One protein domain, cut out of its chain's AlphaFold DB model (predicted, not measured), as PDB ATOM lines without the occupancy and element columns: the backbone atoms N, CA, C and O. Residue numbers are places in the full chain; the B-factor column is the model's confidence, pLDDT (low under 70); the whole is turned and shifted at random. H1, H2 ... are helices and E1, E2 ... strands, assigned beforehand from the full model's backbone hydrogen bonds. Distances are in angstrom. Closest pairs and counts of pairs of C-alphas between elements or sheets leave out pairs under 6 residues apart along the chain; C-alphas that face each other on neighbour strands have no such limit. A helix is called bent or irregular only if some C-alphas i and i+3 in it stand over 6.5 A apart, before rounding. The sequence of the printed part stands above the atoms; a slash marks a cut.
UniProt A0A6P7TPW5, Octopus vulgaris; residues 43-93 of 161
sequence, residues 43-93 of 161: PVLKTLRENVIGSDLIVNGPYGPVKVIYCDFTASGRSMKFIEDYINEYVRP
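AT A GLANCE: This is residues 43 to 93 of the 161 residues of a protein of Octopus vulgaris (UniProt A0A6P7TPW5). A small two-stranded hairpin, E1 and E2, makes one end of a loose, elongated model, and helix H2 makes the other end, with its residues 85 to 93 sticking out free. Between these ends, helix H1 comes off to the side, its last residue near the first residue of H2, and the long link from E2 to H2 swings out in a wide loop whose residues 71 to 76 stand free. The printed part has 51 residues with two named helices and two named strands, in the order H1, E1, E2, H2; the sheet has the order E1 - E2, antiparallel, and the class is mixed, helices and strands. The whole is loose, with a radius of gyration of the C-alphas of 14.1 A, and the C-alphas span 45 by 25 by 23 A along their three main axes.

IN THESE COORDINATES: Strand E1 is residues 58 to 61, 9.2 A from first to last C-alpha, and begins with C-alpha 58 at (246.647, 254.293, 347.153). Strand E2 is residues 64 to 67, 10.2 A long in the same measure. Helix H1 is residues 43 to 51, 12.3 A from its first C-alpha at (265.942, 239.476, 340.171) to its last. Helix H2, the longest helix with 13 residues, is residues 81 to 93, 17.7 A from first to last C-alpha, and ends with C-alpha 93 at (254.180, 253.528, 314.895). H2 is irregular, but only just: C-alphas 89 and 92 are 6.6 A apart, and its line is a rough one.

HOW THE PARTS SIT: E1 and E2 form a hairpin of antiparallel neighbour strands, with 143 degrees between their N-to-C directions. The C-alphas of Ile 58 and Lys 67 face each other at 4.4 A, and those of Asn 60 and Pro 65 at 4.3 A. N 59 and O 66 are within hydrogen-bond range at 2.9 A, as are N 66 and O 59 at 2.8 A. H1 and E2 are apart, and so are E1 and H2. H1 and H2 are close but not clearly touching; their closest C-alphas, those of Asn 51 and Lys 81, are 5.1 A apart. Their lines stand at a steep tilt of 67 degrees, the same way. Every O i to N i+4 pair of H1 is within hydrogen-bond range, against 7 of 9 in H2.

THE WHOLE: The two C-alphas farthest apart, those of Tyr 63 and Pro 93, are 45.5 A apart. Residues 60 to 65, 71 to 76 and 85 to 93 stand free; the body without them has 30 residues and spans 27 by 20 by 12 A. The printed part has no cut. The link from E2 to H2, 13 residues, is long; that from H1 to E1, 6 residues, is short, and that from E1 to E2, 2 residues, is tight. The mean pLDDT of the printed part is 91.8, and no printed residue is under 70.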
ATOM      1  N   PRO A  43     265.889 238.223 340.914       83.12
ATOM      2  CA  PRO A  43     265.942 239.476 340.171       83.12
ATOM      3  C   PRO A  43     264.869 239.548 339.078       83.12
ATOM      4  O   PRO A  43     264.373 240.634 338.773       83.12
ATOM      5  N   VAL A  44     264.440 238.400 338.538       86.12
ATOM      6  CA  VAL A  44     263.300 238.315 337.616       86.12
ATOM      7  C   VAL A  44     262.002 238.696 338.324       86.12
ATOM      8  O   VAL A  44     261.261 239.539 337.827       86.12
ATOM      9  N   LEU A  45     261.729 238.117 339.496       87.38
ATOM     10  CA  LEU A  45     260.511 238.415 340.257       87.38
ATOM     11  C   LEU A  45     260.475 239.871 340.714       87.38
ATOM     12  O   LEU A  45     259.420 240.500 340.642       87.38
ATOM     13  N   LYS A  46     261.619 240.414 341.136       87.25
ATOM     14  CA  LYS A  46     261.750 241.829 341.478       87.25
ATOM     15  C   LYS A  46     261.408 242.715 340.280       87.25
ATOM     16  O   LYS A  46     260.505 243.544 340.375       87.25
ATOM     17  N   THR A  47     262.032 242.452 339.131       88.75
ATOM     18  CA  THR A  47     261.764 243.183 337.882       88.75
ATOM     19  C   THR A  47     260.288 243.108 337.495       88.75
ATOM     20  O   THR A  47     259.697 244.119 337.119       88.75
ATOM     21  N   LEU A  48     259.659 241.934 337.605       89.50
ATOM     22  CA  LEU A  48     258.235 241.786 337.316       89.50
ATOM     23  C   LEU A  48     257.385 242.654 338.249       89.50
ATOM     24  O   LEU A  48     256.566 243.427 337.760       89.50
ATOM     25  N   ARG A  49     257.602 242.590 339.569       87.38
ATOM     26  CA  ARG A  49     256.833 243.380 340.550       87.38
ATOM     27  C   ARG A  49     256.956 244.884 340.319       87.38
ATOM     28  O   ARG A  49     255.945 245.580 340.364       87.38
ATOM     29  N   GLU A  50     258.164 245.369 340.035       89.31
ATOM     30  CA  GLU A  50     258.441 246.790 339.776       89.31
ATOM     31  C   GLU A  50     257.768 247.303 338.493       89.31
ATOM     32  O   GLU A  50     257.481 248.492 338.372       89.31
ATOM     33  N   ASN A  51     257.478 246.414 337.538       93.00
ATOM     34  CA  ASN A  51     256.856 246.777 336.267       93.00
ATOM     35  C   ASN A  51     255.330 246.617 336.246       93.00
ATOM     36  O   ASN A  51     254.711 246.964 335.239       93.00
ATOM     37  N   VAL A  52     254.703 246.124 337.318       94.19
ATOM     38  CA  VAL A  52     253.237 246.063 337.403       94.19
ATOM     39  C   VAL A  52     252.670 247.478 337.489       94.19
ATOM     40  O   VAL A  52     252.916 248.206 338.451       94.19
ATOM     41  N   ILE A  53     251.843 247.865 336.518       93.12
ATOM     42  CA  ILE A  53     251.180 249.170 336.540       93.12
ATOM     43  C   ILE A  53     250.141 249.195 337.673       93.12
ATOM     44  O   ILE A  53     249.301 248.302 337.807       93.12
ATOM     45  N   GLY A  54     250.204 250.235 338.510       89.62
ATOM     46  CA  GLY A  54     249.296 250.436 339.645       89.62
ATOM     47  C   GLY A  54     249.656 249.645 340.908       89.62
ATOM     48  O   GLY A  54     248.823 249.546 341.810       89.62
ATOM     49  N   SER A  55     250.855 249.057 340.987       87.44
ATOM     50  CA  SER A  55     251.367 248.344 342.174       87.44
ATOM     51  C   SER A  55     251.349 249.191 343.457       87.44
ATOM     52  O   SER A  55     251.082 248.663 344.536       87.44
ATOM     53  N   ASP A  56     251.562 250.501 343.333       87.25
ATOM     54  CA  ASP A  56     251.559 251.470 344.438       87.25
ATOM     55  C   ASP A  56     250.292 252.331 344.486       87.25
ATOM     56  O   ASP A  56     250.296 253.439 345.020       87.25
ATOM     57  N   LEU A  57     249.185 251.834 343.925       92.06
ATOM     58  CA  LEU A  57     247.907 252.533 343.987       92.06
ATOM     59  C   LEU A  57     247.456 252.690 345.448       92.06
ATOM     60  O   LEU A  57     247.299 251.707 346.175       92.06
ATOM     61  N   ILE A  58     247.201 253.933 345.849       93.56
ATOM     62  CA  ILE A  58     246.647 254.293 347.153       93.56
ATOM     63  C   ILE A  58     245.246 254.855 346.935       93.56
ATOM     64  O   ILE A  58     245.032 255.693 346.056       93.56
ATOM     65  N   VAL A  59     244.296 254.395 347.741       93.81
ATOM     66  CA  VAL A  59     242.911 254.874 347.744       93.81
ATOM     67  C   VAL A  59     242.583 255.503 349.091       93.81
ATOM     68  O   VAL A  59     243.046 255.041 350.132       93.81
ATOM     69  N   ASN A  60     241.781 256.565 349.085       93.50
ATOM     70  CA  ASN A  60     241.328 257.196 350.321       93.50
ATOM     71  C   ASN A  60     240.214 256.353 350.944       93.50
ATOM     72  O   ASN A  60     239.136 256.218 350.366       93.50
ATOM     73  N   GLY A  61     240.487 255.783 352.114       91.00
ATOM     74  CA  GLY A  61     239.505 255.087 352.931       91.00
ATOM     75  C   GLY A  61     238.913 255.989 354.020       91.00
ATOM     76  O   GLY A  61     239.434 257.075 354.291       91.00
ATOM     77  N   PRO A  62     237.855 255.528 354.707       91.25
ATOM     78  CA  PRO A  62     237.221 256.262 355.809       91.25
ATOM     79  C   PRO A  62     238.160 256.518 357.000       91.25
ATOM     80  O   PRO A  62     237.923 257.435 357.779       91.25
ATOM     81  N   TYR A  63     239.239 255.741 357.123       93.19
ATOM     82  CA  TYR A  63     240.252 255.870 358.176       93.19
ATOM     83  C   TYR A  63     241.595 256.407 357.655       93.19
ATOM     84  O   TYR A  63     242.613 256.290 358.332       93.19
ATOM     85  N   GLY A  64     241.605 256.983 356.450       93.06
ATOM     86  CA  GLY A  64     242.799 257.513 355.795       93.06
ATOM     87  C   GLY A  64     243.230 256.719 354.556       93.06
ATOM     88  O   GLY A  64     242.533 255.796 354.127       93.06
ATOM     89  N   PRO A  65     244.357 257.103 353.932       94.31
ATOM     90  CA  PRO A  65     244.857 256.462 352.720       94.31
ATOM     91  C   PRO A  65     245.290 255.011 352.968       94.31
ATOM     92  O   PRO A  65     246.028 254.728 353.912       94.31
ATOM     93  N   VAL A  66     244.869 254.095 352.096       91.94
ATOM     94  CA  VAL A  66     245.196 252.664 352.162       91.94
ATOM     95  C   VAL A  66     245.781 252.210 350.826       91.94
ATOM     96  O   VAL A  66     245.258 252.544 349.761       91.94
ATOM     97  N   LYS A  67     246.868 251.432 350.871       91.19
ATOM     98  CA  LYS A  67     247.457 250.808 349.679       91.19
ATOM     99  C   LYS A  67     246.559 249.677 349.175       91.19
ATOM    100  O   LYS A  67     246.161 248.802 349.940       91.19
ATOM    101  N   VAL A  68     246.272 249.674 347.875       90.44
ATOM    102  CA  VAL A  68     245.471 248.631 347.226       90.44
ATOM    103  C   VAL A  68     246.317 247.378 347.031       90.44
ATOM    104  O   VAL A  68     247.331 247.406 346.335       90.44
ATOM    105  N   ILE A  69     245.862 246.259 347.591       90.62
ATOM    106  CA  ILE A  69     246.437 244.934 347.341       90.62
ATOM    107  C   ILE A  69     245.590 244.248 346.272       90.62
ATOM    108  O   ILE A  69     244.385 244.069 346.439       90.62
ATOM    109  N   TYR A  70     246.215 243.887 345.154       90.38
ATOM    110  CA  TYR A  70     245.531 243.198 344.066       90.38
ATOM    111  C   TYR A  70     245.628 241.685 344.239       90.38
ATOM    112  O   TYR A  70     246.701 241.109 344.075       90.38
ATOM    113  N   CYS A  71     244.496 241.055 344.546       91.31
ATOM    114  CA  CYS A  71     244.398 239.616 344.795       91.31
ATOM    115  C   CYS A  71     243.608 238.865 343.707       91.31
ATOM    116  O   CYS A  71     243.148 237.759 343.957       91.31
ATOM    117  N   ASP A  72     243.440 239.451 342.517       92.62
ATOM    118  CA  ASP A  72     242.565 238.929 341.451       92.62
ATOM    119  C   ASP A  72     243.339 238.483 340.189       92.62
ATOM    120  O   ASP A  72     242.806 238.389 339.086       92.62
ATOM    121  N   PHE A  73     244.631 238.164 340.353       89.25
ATOM    122  CA  PHE A  73     245.506 237.716 339.260       89.25
ATOM    123  C   PHE A  73     245.032 236.430 338.567       89.25
ATOM    124  O   PHE A  73     245.421 236.175 337.430       89.25
ATOM    125  N   THR A  74     244.209 235.617 339.234       90.31
ATOM    126  CA  THR A  74     243.618 234.405 338.654       90.31
ATOM    127  C   THR A  74     242.526 234.713 337.636       90.31
ATOM    128  O   THR A  74     242.345 233.933 336.705       90.31
ATOM    129  N   ALA A  75     241.797 235.821 337.803       89.69
ATOM    130  CA  ALA A  75     240.772 236.236 336.855       89.69
ATOM    131  C   ALA A  75     241.383 237.048 335.707       89.69
ATOM    132  O   ALA A  75     241.099 236.784 334.539       89.69
ATOM    133  N   SER A  76     242.247 238.015 336.031       88.12
ATOM    134  CA  SER A  76     242.954 238.820 335.038       88.12
ATOM    135  C   SER A  76     244.288 239.329 335.571       88.12
ATOM    136  O   SER A  76     244.406 239.785 336.703       88.12
ATOM    137  N   GLY A  77     245.312 239.321 334.721       89.44
ATOM    138  CA  GLY A  77     246.574 239.989 335.027       89.44
ATOM    139  C   GLY A  77     246.439 241.514 334.974       89.44
ATOM    140  O   GLY A  77     245.585 242.047 334.265       89.44
ATOM    141  N   ARG A  78     247.319 242.222 335.692       92.06
ATOM    142  CA  ARG A  78     247.537 243.665 335.497       92.06
ATOM    143  C   ARG A  78     248.484 243.918 334.324       92.06
ATOM    144  O   ARG A  78     249.371 243.108 334.060       92.06
ATOM    145  N   SER A  79     248.324 245.069 333.670       94.12
ATOM    146  CA  SER A  79     249.254 245.529 332.635       94.12
ATOM    147  C   SER A  79     250.671 245.698 333.182       94.12
ATOM    148  O   SER A  79     250.880 246.132 334.319       94.12
ATOM    149  N   MET A  80     251.646 245.389 332.330       94.19
ATOM    150  CA  MET A  80     253.071 245.495 332.628       94.19
ATOM    151  C   MET A  80     253.669 246.646 331.832       94.19
ATOM    152  O   MET A  80     253.522 246.693 330.611       94.19
ATOM    153  N   LYS A  81     254.394 247.534 332.509       95.50
ATOM    154  CA  LYS A  81     254.961 248.748 331.924       95.50
ATOM    155  C   LYS A  81     255.777 248.473 330.660       95.50
ATOM    156  O   LYS A  81     255.476 249.039 329.621       95.50
ATOM    157  N   PHE A  82     256.728 247.540 330.709       93.94
ATOM    158  CA  PHE A  82     257.564 247.227 329.544       93.94
ATOM    159  C   PHE A  82     256.779 246.686 328.335       93.94
ATOM    160  O   PHE A  82     257.232 246.847 327.204       93.94
ATOM    161  N   ILE A  83     255.618 246.046 328.539       95.00
ATOM    162  CA  ILE A  83     254.763 245.583 327.433       95.00
ATOM    163  C   ILE A  83     254.068 246.783 326.798       95.00
ATOM    164  O   ILE A  83     254.086 246.923 325.577       95.00
ATOM    165  N   GLU A  84     253.489 247.659 327.620       96.62
ATOM    166  CA  GLU A  84     252.806 248.862 327.141       96.62
ATOM    167  C   GLU A  84     253.780 249.813 326.434       96.62
ATOM    168  O   GLU A  84     253.476 250.316 325.350       96.62
ATOM    169  N   ASP A  85     254.974 250.007 326.996       96.31
ATOM    170  CA  ASP A  85     256.041 250.807 326.391       96.31
ATOM    171  C   ASP A  85     256.451 250.206 325.038       96.31
ATOM    172  O   ASP A  85     256.499 250.917 324.034       96.31
ATOM    173  N   TYR A  86     256.625 248.881 324.951       95.81
ATOM    174  CA  TYR A  86     256.951 248.219 323.685       95.81
ATOM    175  C   TYR A  86     255.847 248.381 322.628       95.81
ATOM    176  O   TYR A  86     256.123 248.667 321.458       95.81
ATOM    177  N   ILE A  87     254.583 248.228 323.029       95.62
ATOM    178  CA  ILE A  87     253.440 248.448 322.136       95.62
ATOM    179  C   ILE A  87     253.443 249.894 321.632       95.62
ATOM    180  O   ILE A  87     253.266 250.126 320.433       95.62
ATOM    181  N   ASN A  88     253.670 250.859 322.521       96.69
ATOM    182  CA  ASN A  88     253.656 252.277 322.189       96.69
ATOM    183  C   ASN A  88     254.812 252.708 321.288       96.69
ATOM    184  O   ASN A  88     254.585 253.459 320.339       96.69
ATOM    185  N   GLU A  89     256.020 252.225 321.556       95.88
ATOM    186  CA  GLU A  89     257.233 252.669 320.870       95.88
ATOM    187  C   GLU A  89     257.527 251.882 319.586       95.88
ATOM    188  O   GLU A  89     258.042 252.454 318.625       95.88
ATOM    189  N   TYR A  90     257.180 250.591 319.530       92.75
ATOM    190  CA  TYR A  90     257.589 249.706 318.429       92.75
ATOM    191  C   TYR A  90     256.420 249.161 317.614       92.75
ATOM    192  O   TYR A  90     256.550 248.999 316.402       92.75
ATOM    193  N   VAL A  91     255.273 248.875 318.232       93.81
ATOM    194  CA  VAL A  91     254.143 248.275 317.499       93.81
ATOM    195  C   VAL A  91     253.284 249.353 316.845       93.81
ATOM    196  O   VAL A  91     253.068 249.324 315.633       93.81
ATOM    197  N   ARG A  92     252.812 250.332 317.624       94.19
ATOM    198  CA  ARG A  92     251.877 251.371 317.160       94.19
ATOM    199  C   ARG A  92     252.418 252.216 315.999       94.19
ATOM    200  O   ARG A  92     251.654 252.414 315.056       94.19
ATOM    201  N   PRO A  93     253.685 252.682 315.985       93.94
ATOM    202  CA  PRO A  93     254.180 253.528 314.895       93.94
ATOM    203  C   PRO A  93     254.265 252.809 313.545       93.94
ATOM    204  O   PRO A  93     254.155 253.441 312.497       93.94
TER     205      PRO A  93